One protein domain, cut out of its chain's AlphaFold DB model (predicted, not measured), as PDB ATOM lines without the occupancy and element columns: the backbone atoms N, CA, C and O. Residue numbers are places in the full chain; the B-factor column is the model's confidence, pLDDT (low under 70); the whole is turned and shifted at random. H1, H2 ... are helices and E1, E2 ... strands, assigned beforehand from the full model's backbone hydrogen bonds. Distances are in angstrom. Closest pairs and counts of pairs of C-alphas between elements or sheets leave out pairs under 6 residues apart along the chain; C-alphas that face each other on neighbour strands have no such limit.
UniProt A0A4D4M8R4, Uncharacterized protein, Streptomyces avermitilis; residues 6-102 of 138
ATOM      1  N   SER A   6     -39.603  28.537  41.085       91.00
ATOM      2  CA  SER A   6     -40.401  29.765  41.031       91.00
ATOM      3  C   SER A   6     -41.015  30.131  42.383       91.00
ATOM      4  O   SER A   6     -40.990  31.299  42.761       91.00
ATOM      5  N   GLU A   7     -41.528  29.155  43.138       92.62
ATOM      6  CA  GLU A   7     -42.072  29.392  44.483       92.62
ATOM      7  C   GLU A   7     -40.993  29.893  45.448       92.62
ATOM      8  O   GLU A   7     -41.237  30.841  46.193       92.62
ATOM      9  N   ALA A   8     -39.795  29.303  45.403       93.81
ATOM     10  CA  ALA A   8     -38.671  29.725  46.236       93.81
ATOM     11  C   ALA A   8     -38.223  31.159  45.910       93.81
ATOM     12  O   ALA A   8     -38.009  31.965  46.816       93.81
ATOM     13  N   VAL A   9     -38.151  31.513  44.621       94.19
ATOM     14  CA  VAL A   9     -37.826  32.881  44.189       94.19
ATOM     15  C   VAL A   9     -38.886  33.878  44.668       94.19
ATOM     16  O   VAL A   9     -38.537  34.921  45.215       94.19
ATOM     17  N   ILE A  10     -40.176  33.555  44.527       94.81
ATOM     18  CA  ILE A  10     -41.280  34.414  44.990       94.81
ATOM     19  C   ILE A  10     -41.247  34.593  46.515       94.81
ATOM     20  O   ILE A  10     -41.531  35.682  47.011       94.81
ATOM     21  N   ALA A  11     -40.873  33.549  47.257       95.06
ATOM     22  CA  ALA A  11     -40.723  33.595  48.708       95.06
ATOM     23  C   ALA A  11     -39.470  34.364  49.180       95.06
ATOM     24  O   ALA A  11     -39.329  34.608  50.378       95.06
ATOM     25  N   GLY A  12     -38.577  34.762  48.265       93.56
ATOM     26  CA  GLY A  12     -37.340  35.468  48.595       93.56
ATOM     27  C   GLY A  12     -36.253  34.564  49.179       93.56
ATOM     28  O   GLY A  12     -35.487  35.014  50.031       93.56
ATOM     29  N   ALA A  13     -36.194  33.299  48.751       94.19
ATOM     30  CA  ALA A  13     -35.146  32.361  49.148       94.19
ATOM     31  C   ALA A  13     -33.735  32.898  48.831       94.19
ATOM     32  O   ALA A  13     -33.518  33.599  47.840       94.19
ATOM     33  N   GLY A  14     -32.764  32.561  49.683       93.62
ATOM     34  CA  GLY A  14     -31.360  32.941  49.497       93.62
ATOM     35  C   GLY A  14     -30.652  32.112  48.416       93.62
ATOM     36  O   GLY A  14     -31.118  31.036  48.044       93.62
ATOM     37  N   GLY A  15     -29.489  32.578  47.945       91.44
ATOM     38  CA  GLY A  15     -28.715  31.906  46.884       91.44
ATOM     39  C   GLY A  15     -28.407  30.433  47.181       91.44
ATOM     40  O   GLY A  15     -28.732  29.567  46.375       91.44
ATOM     41  N   ASP A  16     -27.908  30.136  48.385       93.75
ATOM     42  CA  ASP A  16     -27.575  28.771  48.830       93.75
ATOM     43  C   ASP A  16     -28.773  27.802  48.851       93.75
ATOM     44  O   ASP A  16     -28.594  26.583  48.943       93.75
ATOM     45  N   GLU A  17     -30.000  28.324  48.891       93.00
ATOM     46  CA  GLU A  17     -31.226  27.532  48.806       93.00
ATOM     47  C   GLU A  17     -31.609  27.300  47.344       93.00
ATOM     48  O   GLU A  17     -31.864  26.160  46.960       93.00
ATOM     49  N   LEU A  18     -31.566  28.352  46.520       92.06
ATOM     50  CA  LEU A  18     -31.871  28.282  45.090       92.06
ATOM     51  C   LEU A  18     -30.927  27.336  44.335       92.06
ATOM     52  O   LEU A  18     -31.388  26.557  43.508       92.06
ATOM     53  N   GLU A  19     -29.632  27.329  44.662       92.38
ATOM     54  CA  GLU A  19     -28.638  26.444  44.029       92.38
ATOM     55  C   GLU A  19     -28.900  24.949  44.261       92.38
ATOM     56  O   GLU A  19     -28.435  24.104  43.496       92.38
ATOM     57  N   LYS A  20     -29.639  24.598  45.319       93.06
ATOM     58  CA  LYS A  20     -29.974  23.202  45.642       93.06
ATOM     59  C   LYS A  20     -31.228  22.720  44.924       93.06
ATOM     60  O   LYS A  20     -31.497  21.517  44.927       93.06
ATOM     61  N   LEU A  21     -32.018  23.635  44.367       92.62
ATOM     62  CA  LEU A  21     -33.247  23.287  43.676       92.62
ATOM     63  C   LEU A  21     -32.928  22.797  42.259       92.62
ATOM     64  O   LEU A  21     -32.087  23.380  41.572       92.62
ATOM     65  N   PRO A  22     -33.601  21.734  41.791       91.75
ATOM     66  CA  PRO A  22     -33.435  21.285  40.419       91.75
ATOM     67  C   PRO A  22     -33.947  22.352  39.448       91.75
ATOM     68  O   PRO A  22     -34.969  23.000  39.698       91.75
ATOM     69  N   LEU A  23     -33.260  22.500  38.313       90.94
ATOM     70  CA  LEU A  23     -33.782  23.298  37.209       90.94
ATOM     71  C   LEU A  23     -35.069  22.650  36.673       90.94
ATOM     72  O   LEU A  23     -35.128  21.422  36.562       90.94
ATOM     73  N   PRO A  24     -36.098  23.442  36.337       90.88
ATOM     74  CA  PRO A  24     -37.300  22.898  35.728       90.88
ATOM     75  C   PRO A  24     -36.999  22.419  34.301       90.88
ATOM     76  O   PRO A  24     -36.218  23.043  33.587       90.88
ATOM     77  N   GLU A  25     -37.637  21.329  33.871       90.81
ATOM     78  CA  GLU A  25     -37.483  20.790  32.507       90.81
ATOM     79  C   GLU A  25     -38.133  21.689  31.445       90.81
ATOM     80  O   GLU A  25     -37.735  21.679  30.281       90.81
ATOM     81  N   GLN A  26     -39.128  22.476  31.854       90.94
ATOM     82  CA  GLN A  26     -39.894  23.385  31.012       90.94
ATOM     83  C   GLN A  26     -40.276  24.651  31.780       90.94
ATOM     84  O   GLN A  26     -40.340  24.649  33.011       90.94
ATOM     85  N   PHE A  27     -40.516  25.737  31.053       92.06
ATOM     86  CA  PHE A  27     -40.989  26.993  31.620       92.06
ATOM     87  C   PHE A  27     -41.953  27.702  30.671       92.06
ATOM     88  O   PHE A  27     -41.846  27.584  29.450       92.06
ATOM     89  N   ALA A  28     -42.869  28.491  31.230       92.94
ATOM     90  CA  ALA A  28     -43.769  29.328  30.451       92.94
ATOM     91  C   ALA A  28     -43.009  30.482  29.777       92.94
ATOM     92  O   ALA A  28     -42.307  31.255  30.435       92.94
ATOM     93  N   ALA A  29     -43.198  30.642  28.469       93.44
ATOM     94  CA  ALA A  29     -42.641  31.741  27.694       93.44
ATOM     95  C   ALA A  29     -43.670  32.300  26.708       93.44
ATOM     96  O   ALA A  29     -44.496  31.571  26.160       93.44
ATOM     97  N   ALA A  30     -43.580  33.603  26.434       93.81
ATOM     98  CA  ALA A  30     -44.210  34.163  25.246       93.81
ATOM     99  C   ALA A  30     -43.425  33.673  24.021       93.81
ATOM    100  O   ALA A  30     -42.201  33.750  24.042       93.81
ATOM    101  N   THR A  31     -44.085  33.167  22.982       92.81
ATOM    102  CA  THR A  31     -43.452  32.610  21.780       92.81
ATOM    103  C   THR A  31     -44.147  33.096  20.510       92.81
ATOM    104  O   THR A  31     -45.296  33.537  20.522       92.81
ATOM    105  N   VAL A  32     -43.429  32.989  19.393       93.75
ATOM    106  CA  VAL A  32     -43.992  33.020  18.039       93.75
ATOM    107  C   VAL A  32     -43.607  31.717  17.346       93.75
ATOM    108  O   VAL A  32     -42.580  31.118  17.680       93.75
ATOM    109  N   ARG A  33     -44.399  31.259  16.375       91.75
ATOM    110  CA  ARG A  33     -44.212  29.937  15.756       91.75
ATOM    111  C   ARG A  33     -43.754  30.049  14.307       91.75
ATOM    112  O   ARG A  33     -44.206  30.898  13.547       91.75
ATOM    113  N   LEU A  34     -42.869  29.134  13.905       89.25
ATOM    114  CA  LEU A  34     -42.322  29.074  12.542       89.25
ATOM    115  C   LEU A  34     -43.420  28.849  11.487       89.25
ATOM    116  O   LEU A  34     -43.308  29.346  10.368       89.25
ATOM    117  N   ALA A  35     -44.470  28.105  11.844       90.69
ATOM    118  CA  ALA A  35     -45.606  27.824  10.968       90.69
ATOM    119  C   ALA A  35     -46.387  29.092  10.579       90.69
ATOM    120  O   ALA A  35     -46.940  29.156   9.482       90.69
ATOM    121  N   ASP A  36     -46.357  30.118  11.431       91.38
ATOM    122  CA  ASP A  36     -47.212  31.299  11.316       91.38
ATOM    123  C   ASP A  36     -46.539  32.460  10.568       91.38
ATOM    124  O   ASP A  36     -47.155  33.495  10.349       91.38
ATOM    125  N   ILE A  37     -45.302  32.296  10.085       90.81
ATOM    126  CA  ILE A  37     -44.534  33.368   9.418       90.81
ATOM    127  C   ILE A  37     -45.293  34.031   8.256       90.81
ATOM    128  O   ILE A  37     -45.086  35.209   7.970       90.81
ATOM    129  N   LYS A  38     -46.154  33.282   7.558       91.00
ATOM    130  CA  LYS A  38     -46.931  33.786   6.414       91.00
ATOM    131  C   LYS A  38     -48.334  34.274   6.789       91.00
ATOM    132  O   LYS A  38     -49.086  34.649   5.898       91.00
ATOM    133  N   MET A  39     -48.703  34.277   8.071       92.31
ATOM    134  CA  MET A  39     -50.070  34.586   8.506       92.31
ATOM    135  C   MET A  39     -50.507  36.026   8.209       92.31
ATOM    136  O   MET A  39     -51.697  36.287   8.072       92.31
ATOM    137  N   PHE A  40     -49.548  36.950   8.115       92.69
ATOM    138  CA  PHE A  40     -49.785  38.365   7.821       92.69
ATOM    139  C   PHE A  40     -49.383  38.754   6.397       92.69
ATOM    140  O   PHE A  40     -49.146  39.930   6.114       92.69
ATOM    141  N   GLN A  41     -49.251  37.776   5.500       88.31
ATOM    142  CA  GLN A  41     -49.072  38.068   4.087       88.31
ATOM    143  C   GLN A  41     -50.348  38.743   3.562       88.31
ATOM    144  O   GLN A  41     -51.445  38.245   3.798       88.31
ATOM    145  N   ASP A  42     -50.189  39.888   2.897       89.38
ATOM    146  CA  ASP A  42     -51.287  40.700   2.348       89.38
ATOM    147  C   ASP A  42     -52.281  41.242   3.402       89.38
ATOM    148  O   ASP A  42     -53.442  41.517   3.102       89.38
ATOM    149  N   VAL A  43     -51.820  41.415   4.649       92.06
ATOM    150  CA  VAL A  43     -52.582  42.033   5.746       92.06
ATOM    151  C   VAL A  43     -51.994  43.405   6.077       92.06
ATOM    152  O   VAL A  43     -50.830  43.491   6.473       92.06
ATOM    153  N   ASP A  44     -52.811  44.455   5.957       87.56
ATOM    154  CA  ASP A  44     -52.404  45.837   6.251       87.56
ATOM    155  C   ASP A  44     -52.283  46.109   7.760       87.56
ATOM    156  O   ASP A  44     -51.285  46.668   8.211       87.56
ATOM    157  N   ASP A  45     -53.277  45.693   8.554       91.62
ATOM    158  CA  ASP A  45     -53.275  45.851  10.015       91.62
ATOM    159  C   ASP A  45     -52.922  44.529  10.708       91.62
ATOM    160  O   ASP A  45     -53.735  43.601  10.823       91.62
ATOM    161  N   LYS A  46     -51.658  44.419  11.120       92.06
ATOM    162  CA  LYS A  46     -51.075  43.192  11.665       92.06
ATOM    163  C   LYS A  46     -51.300  43.106  13.168       92.06
ATOM    164  O   LYS A  46     -50.511  43.594  13.974       92.06
ATOM    165  N   ASP A  47     -52.373  42.419  13.539       93.88
ATOM    166  CA  ASP A  47     -52.706  42.151  14.937       93.88
ATOM    167  C   ASP A  47     -51.754  41.120  15.575       93.88
ATOM    168  O   ASP A  47     -51.908  39.907  15.403       93.88
ATOM    169  N   VAL A  48     -50.795  41.612  16.365       93.19
ATOM    170  CA  VAL A  48     -49.792  40.807  17.088       93.19
ATOM    171  C   VAL A  48     -50.382  39.815  18.092       93.19
ATOM    172  O   VAL A  48     -49.713  38.853  18.462       93.19
ATOM    173  N   GLN A  49     -51.632  39.998  18.530       93.62
ATOM    174  CA  GLN A  49     -52.278  39.056  19.451       93.62
ATOM    175  C   GLN A  49     -52.554  37.703  18.791       93.62
ATOM    176  O   GLN A  49     -52.744  36.709  19.483       93.62
ATOM    177  N   LYS A  50     -52.568  37.648  17.453       93.38
ATOM    178  CA  LYS A  50     -52.791  36.407  16.703       93.38
ATOM    179  C   LYS A  50     -51.528  35.556  16.565       93.38
ATOM    180  O   LYS A  50     -51.649  34.360  16.323       93.38
ATOM    181  N   SER A  51     -50.346  36.165  16.670       93.56
ATOM    182  CA  SER A  51     -49.051  35.498  16.478       93.56
ATOM    183  C   SER A  51     -48.299  35.215  17.778       93.56
ATOM    184  O   SER A  51     -47.397  34.376  17.776       93.56
ATOM    185  N   LEU A  52     -48.639  35.914  18.866       93.75
ATOM    186  CA  LEU A  52     -48.064  35.702  20.191       93.75
ATOM    187  C   LEU A  52     -48.820  34.612  20.948       93.75
ATOM    188  O   LEU A  52     -50.021  34.717  21.187       93.75
ATOM    189  N   PHE A  53     -48.083  33.604  21.394       93.62
ATOM    190  CA  PHE A  53     -48.592  32.514  22.218       93.62
ATOM    191  C   PHE A  53     -47.889  32.513  23.569       93.62
ATOM    192  O   PHE A  53     -46.757  32.972  23.680       93.62
ATOM    193  N   VAL A  54     -48.550  31.992  24.601       93.62
ATOM    194  CA  VAL A  54     -47.900  31.645  25.870       93.62
ATOM    195  C   VAL A  54     -47.858  30.129  25.930       93.62
ATOM    196  O   VAL A  54     -48.900  29.495  26.076       93.62
ATOM    197  N   ASP A  55     -46.662  29.572  25.770       91.06
ATOM    198  CA  ASP A  55     -46.429  28.135  25.664       91.06
ATOM    199  C   ASP A  55     -45.383  27.688  26.699       91.06
ATOM    200  O   ASP A  55     -44.508  28.459  27.100       91.06
ATOM    201  N   GLU A  56     -45.454  26.422  27.103       92.75
ATOM    202  CA  GLU A  56     -44.387  25.760  27.857       92.75
ATOM    203  C   GLU A  56     -43.259  25.375  26.896       92.75
ATOM    204  O   GLU A  56     -43.476  24.642  25.926       92.75
ATOM    205  N   VAL A  57     -42.053  25.876  27.149       91.94
ATOM    206  CA  VAL A  57     -40.865  25.612  26.333       91.94
ATOM    207  C   VAL A  57     -39.832  24.818  27.129       91.94
ATOM    208  O   VAL A  57     -39.703  25.034  28.334       91.94
ATOM    209  N   PRO A  58     -39.084  23.904  26.485       93.31
ATOM    210  CA  PRO A  58     -38.053  23.134  27.170       93.31
ATOM    211  C   PRO A  58     -36.928  24.046  27.665       93.31
ATOM    212  O   PRO A  58     -36.530  24.996  26.982       93.31
ATOM    213  N   MET A  59     -36.391  23.727  28.840       90.94
ATOM    214  CA  MET A  59     -35.227  24.403  29.400       90.94
ATOM    215  C   MET A  59     -33.992  24.120  28.532       90.94
ATOM    216  O   MET A  59     -33.658  22.950  28.319       90.94
ATOM    217  N   PRO A  60     -33.312  25.153  28.000       88.19
ATOM    218  CA  PRO A  60     -32.076  24.952  27.259       88.19
ATOM    219  C   PRO A  60     -30.936  24.510  28.184       88.19
ATOM    220  O   PRO A  60     -30.939  24.774  29.386       88.19
ATOM    221  N   GLU A  61     -29.926  23.872  27.598       86.94
ATOM    222  CA  GLU A  61     -28.651  23.642  28.276       86.94
ATOM    223  C   GLU A  61     -27.917  24.978  28.452       86.94
ATOM    224  O   GLU A  61     -27.783  25.739  27.491       86.94
ATOM    225  N   LEU A  62     -27.469  25.258  29.677       85.38
ATOM    226  CA  LEU A  62     -26.792  26.502  30.028       85.38
ATOM    227  C   LEU A  62     -25.313  26.441  29.627       85.38
ATOM    228  O   LEU A  62     -24.602  25.517  30.029       85.38
ATOM    229  N   ALA A  63     -24.835  27.435  28.880       85.88
ATOM    230  CA  ALA A  63     -23.415  27.543  28.563       85.88
ATOM    231  C   ALA A  63     -22.577  27.985  29.787       85.88
ATOM    232  O   ALA A  63     -23.106  28.568  30.736       85.88
ATOM    233  N   PRO A  64     -21.245  27.779  29.785       85.12
ATOM    234  CA  PRO A  64     -20.381  28.205  30.892       85.12
ATOM    235  C   PRO A  64     -20.352  29.722  31.139       85.12
ATOM    236  O   PRO A  64     -19.991  30.157  32.230       85.12
ATOM    237  N   ASP A  65     -20.679  30.528  30.128       89.62
ATOM    238  CA  ASP A  65     -20.709  31.996  30.159       89.62
ATOM    239  C   ASP A  65     -22.133  32.572  30.286       89.62
ATOM    240  O   ASP A  65     -22.368  33.754  30.026       89.62
ATOM    241  N   GLU A  66     -23.090  31.743  30.701       88.06
ATOM    242  CA  GLU A  66     -24.513  32.055  30.756       88.06
ATOM    243  C   GLU A  66     -25.052  31.974  32.202       88.06
ATOM    244  O   GLU A  66     -24.624  31.146  33.000       88.06
ATOM    245  N   ALA A  67     -25.996  32.853  32.565       90.94
ATOM    246  CA  ALA A  67     -26.620  32.899  33.889       90.94
ATOM    247  C   ALA A  67     -28.151  32.833  33.810       90.94
ATOM    248  O   ALA A  67     -28.775  33.761  33.301       90.94
ATOM    249  N   LEU A  68     -28.769  31.774  34.345       91.31
ATOM    250  CA  LEU A  68     -30.227  31.613  34.360       91.31
ATOM    251  C   LEU A  68     -30.901  32.636  35.285       91.31
ATOM    252  O   LEU A  68     -30.562  32.744  36.460       91.31
ATOM    253  N   ILE A  69     -31.897  33.353  34.757       92.69
ATOM    254  CA  ILE A  69     -32.643  34.378  35.495       92.69
ATOM    255  C   ILE A  69     -34.100  33.942  35.640       92.69
ATOM    256  O   ILE A  69     -34.802  33.751  34.647       92.69
ATOM    257  N   ALA A  70     -34.584  33.865  36.880       93.44
ATOM    258  CA  ALA A  70     -36.013  33.783  37.166       93.44
ATOM    259  C   ALA A  70     -36.655  35.165  36.946       93.44
ATOM    260  O   ALA A  70     -36.552  36.066  37.780       93.44
ATOM    261  N   VAL A  71     -37.263  35.359  35.776       94.06
ATOM    262  CA  VAL A  71     -37.804  36.659  35.357       94.06
ATOM    263  C   VAL A  71     -39.071  36.994  36.148       94.06
ATOM    264  O   VAL A  71     -40.111  36.373  35.958       94.06
ATOM    265  N   MET A  72     -38.996  38.020  37.000       93.38
ATOM    266  CA  MET A  72     -40.149  38.512  37.776       93.38
ATOM    267  C   MET A  72     -41.043  39.458  36.971       93.38
ATOM    268  O   MET A  72     -42.255  39.501  37.163       93.38
ATOM    269  N   ALA A  73     -40.436  40.240  36.078       92.75
ATOM    270  CA  ALA A  73     -41.125  41.155  35.184       92.75
ATOM    271  C   ALA A  73     -40.285  41.399  33.926       92.75
ATOM    272  O   ALA A  73     -39.055  41.373  33.968       92.75
ATOM    273  N   SER A  74     -40.966  41.675  32.817       93.00
ATOM    274  CA  SER A  74     -40.362  42.114  31.559       93.00
ATOM    275  C   SER A  74     -41.169  43.280  30.981       93.00
ATOM    276  O   SER A  74     -42.190  43.688  31.535       93.00
ATOM    277  N   SER A  75     -40.702  43.837  29.869       91.25
ATOM    278  CA  SER A  75     -41.348  44.944  29.167       91.25
ATOM    279  C   SER A  75     -41.498  44.631  27.685       91.25
ATOM    280  O   SER A  75     -40.682  43.909  27.110       91.25
ATOM    281  N   ILE A  76     -42.511  45.216  27.054       91.06
ATOM    282  CA  ILE A  76     -42.689  45.136  25.604       91.06
ATOM    283  C   ILE A  76     -41.834  46.215  24.939       91.06
ATOM    284  O   ILE A  76     -41.991  47.405  25.211       91.06
ATOM    285  N   ASN A  77     -40.934  45.792  24.053       90.50
ATOM    286  CA  ASN A  77     -40.128  46.673  23.211       90.50
ATOM    287  C   ASN A  77     -40.716  46.705  21.787       90.50
ATOM    288  O   ASN A  77     -41.386  45.760  21.372       90.50
ATOM    289  N   TYR A  78     -40.424  47.740  20.995       89.00
ATOM    290  CA  TYR A  78     -40.739  47.748  19.560       89.00
ATOM    291  C   TYR A  78     -40.216  46.503  18.828       89.00
ATOM    292  O   TYR A  78     -40.920  45.956  17.986       89.00
ATOM    293  N   ASN A  79     -39.050  45.978  19.212       88.38
ATOM    294  CA  ASN A  79     -38.527  44.721  18.672       88.38
ATOM    295  C   ASN A  79     -39.445  43.520  18.957       88.38
ATOM    296  O   ASN A  79     -39.527  42.611  18.135       88.38
ATOM    297  N   THR A  80     -40.155  43.512  20.090       88.56
ATOM    298  CA  THR A  80     -41.161  42.487  20.412       88.56
ATOM    299  C   THR A  80     -42.339  42.584  19.447       88.56
ATOM    300  O   THR A  80     -42.777  41.572  18.909       88.56
ATOM    301  N   VAL A  81     -42.798  43.808  19.169       91.19
ATOM    302  CA  VAL A  81     -43.883  44.073  18.212       91.19
ATOM    303  C   VAL A  81     -43.470  43.647  16.800       91.19
ATOM    304  O   VAL A  81     -44.195  42.909  16.144       91.19
ATOM    305  N   TRP A  82     -42.276  44.029  16.344       90.19
ATOM    306  CA  TRP A  82     -41.758  43.649  15.024       90.19
ATOM    307  C   TRP A  82     -41.544  42.141  14.883       90.19
ATOM    308  O   TRP A  82     -41.886  41.564  13.852       90.19
ATOM    309  N   THR A  83     -41.068  41.483  15.945       90.06
ATOM    310  CA  THR A  83     -40.953  40.018  15.994       90.06
ATOM    311  C   THR A  83     -42.317  39.356  15.824       90.06
ATOM    312  O   THR A  83     -42.441  38.431  15.026       90.06
ATOM    313  N   ALA A  84     -43.338  39.858  16.520       91.56
ATOM    314  CA  ALA A  84     -44.701  39.345  16.429       91.56
ATOM    315  C   ALA A  84     -45.364  39.629  15.069       91.56
ATOM    316  O   ALA A  84     -46.198  38.845  14.630       91.56
ATOM    317  N   MET A  85     -44.982  40.700  14.369       92.06
ATOM    318  CA  MET A  85     -45.439  40.977  12.996       92.06
ATOM    319  C   MET A  85     -44.633  40.236  11.915       92.06
ATOM    320  O   MET A  85     -45.020  40.261  10.747       92.06
ATOM    321  N   PHE A  86     -43.531  39.577  12.291       90.88
ATOM    322  CA  PHE A  86     -42.552  38.952  11.393       90.88
ATOM    323  C   PHE A  86     -41.869  39.928  10.412       90.88
ATOM    324  O   PHE A  86     -41.512  39.543   9.296       90.88
ATOM    325  N   GLU A  87     -41.640  41.175  10.833       86.69
ATOM    326  CA  GLU A  87     -41.074  42.245   9.999       86.69
ATOM    327  C   GLU A  87     -39.735  42.799  10.517       86.69
ATOM    328  O   GLU A  87     -39.481  42.774  11.722       86.69
ATOM    329  N   PRO A  88     -38.873  43.348   9.631       83.25
ATOM    330  CA  PRO A  88     -38.930  43.277   8.161       83.25
ATOM    331  C   PRO A  88     -38.530  41.893   7.622       83.25
ATOM    332  O   PRO A  88     -38.778  41.570   6.463       83.25
ATOM    333  N   LEU A  89     -37.897  41.078   8.467       85.31
ATOM    334  CA  LEU A  89     -37.569  39.685   8.207       85.31
ATOM    335  C   LEU A  89     -37.936  38.851   9.440       85.31
ATOM    336  O   LEU A  89     -37.658  39.282  10.562       85.31
ATOM    337  N   PRO A  90     -38.474  37.633   9.262       87.31
ATOM    338  CA  PRO A  90     -38.770  36.748  10.377       87.31
ATOM    339  C   PRO A  90     -37.505  36.404  11.171       87.31
ATOM    340  O   PRO A  90     -36.503  35.950  10.605       87.31
ATOM    341  N   THR A  91     -37.575  36.540  12.496       84.00
ATOM    342  CA  THR A  91     -36.463  36.294  13.435       84.00
ATOM    343  C   THR A  91     -35.846  34.899  13.298       84.00
ATOM    344  O   THR A  91     -34.638  34.727  13.471       84.00
ATOM    345  N   PHE A  92     -36.637  33.908  12.879       86.06
ATOM    346  CA  PHE A  92     -36.194  32.538  12.609       86.06
ATOM    347  C   PHE A  92     -35.033  32.427  11.612       86.06
ATOM    348  O   PHE A  92     -34.241  31.487  11.705       86.06
ATOM    349  N   GLN A  93     -34.895  33.363  10.665       80.00
ATOM    350  CA  GLN A  93     -33.753  33.355   9.746       80.00
ATOM    351  C   GLN A  93     -32.438  33.596  10.495       80.00
ATOM    352  O   GLN A  93     -31.463  32.881  10.260       80.00
ATOM    353  N   PHE A  94     -32.433  34.540  11.436       82.69
ATOM    354  CA  PHE A  94     -31.274  34.848  12.272       82.69
ATOM    355  C   PHE A  94     -30.976  33.713  13.254       82.69
ATOM    356  O   PHE A  94     -29.823  33.312  13.380       82.69
ATOM    357  N   LEU A  95     -32.004  33.109  13.864       83.69
ATOM    358  CA  LEU A  95     -31.822  31.934  14.727       83.69
ATOM    359  C   LEU A  95     -31.174  30.767  13.977       83.69
ATOM    360  O   LEU A  95     -30.245  30.140  14.480       83.69
ATOM    361  N   LYS A  96     -31.607  30.500  12.739       83.25
ATOM    362  CA  LYS A  96     -31.019  29.441  11.908       83.25
ATOM    363  C   LYS A  96     -29.563  29.731  11.542       83.25
ATOM    364  O   LYS A  96     -28.787  28.794  11.373       83.25
ATOM    365  N   GLN A  97     -29.192  31.000  11.385       82.12
ATOM    366  CA  GLN A  97     -27.801  31.396  11.156       82.12
ATOM    367  C   GLN A  97     -26.960  31.224  12.425       82.12
ATOM    368  O   GLN A  97     -25.888  30.631  12.350       82.12
ATOM    369  N   MET A  98     -27.467  31.648  13.587       77.69
ATOM    370  CA  MET A  98     -26.775  31.478  14.871       77.69
ATOM    371  C   MET A  98     -26.595  30.001  15.238       77.69
ATOM    372  O   MET A  98     -25.492  29.595  15.586       77.69
ATOM    373  N   GLY A  99     -27.619  29.165  15.043       74.75
ATOM    374  CA  GLY A  99     -27.518  27.720  15.277       74.75
ATOM    375  C   GLY A  99     -26.489  27.015  14.383       74.75
ATOM    376  O   GLY A  99     -25.954  25.977  14.758       74.75
ATOM    377  N   LYS A 100     -26.160  27.583  13.213       74.31
ATOM    378  CA  LYS A 100     -25.086  27.079  12.338       74.31
ATOM    379  C   LYS A 100     -23.692  27.543  12.754       74.31
ATOM    380  O   LYS A 100     -22.725  26.876  12.403       74.31
ATOM    381  N   ALA A 101     -23.582  28.675  13.448       63.59
ATOM    382  CA  ALA A 101     -22.303  29.257  13.847       63.59
ATOM    383  C   ALA A 101     -21.625  28.499  15.006       63.59
ATOM    384  O   ALA A 101     -20.465  28.774  15.289       63.59
ATOM    385  N   GLY A 102     -22.313  27.522  15.616       53.06
ATOM    386  CA  GLY A 102     -21.699  26.426  16.369       53.06
ATOM    387  C   GLY A 102     -20.739  26.872  17.470       53.06
ATOM    388  O   GLY A 102     -19.544  26.611  17.387       53.06
TER     389      GLY A 102
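What this domain is: This is residues 6 to 102 of the 138 residues of an uncharacterized protein of Streptomyces avermitilis (UniProt A0A4D4M8R4). With little regular structure, this is an elongated run of loops round a two-stranded antiparallel hairpin, E1 and E2, with small helices H1 and H2 toward one end, H3 and loop 32 to 52 toward the other, and residues 94 to 102, mostly H4, sticking out. The 97 printed residues run H1, H2, E1, E2, H3, H4; the class is mixed, with 38 residues in named elements. It is loose, radius of gyration of the C-alphas 16.9 A, spanning 53 by 32 by 21 A.

Where its parts are: E1 is residues 26 to 31, 13.5 A, from C-alpha 26 at (-39.894, 23.385, 31.012); E2 is 53 to 58, 15.0 A. H1 is 6 to 10, H2 15 to 18, H3 78 to 85, 10.5 A, and H4 92 to 100, 12.4 A, ending at C-alpha 100 (-25.086, 27.079, 12.338).

How they stand to each other: E1 and E2, a hairpin, are antiparallel at 145 degrees; N 29 and O 55 are 2.9 A apart, within hydrogen-bond range. H1 and H2 are close but not clearly touching, closest C-alphas Ala 8 and Leu 18, 7.0 A. H3 and H4 are apart from each other and from E1. In H1, H3 and H4 every O i to N i+4 pair is within hydrogen-bond range; H2 is too short for one.

The domain as a whole: The C-alphas farthest apart, Asp 16 and Asp 42, are 53.5 A apart. The printed part has no cut. The links E1 to E2 and E2 to H3 are long. Residues 101 to 102 have pLDDT under 70.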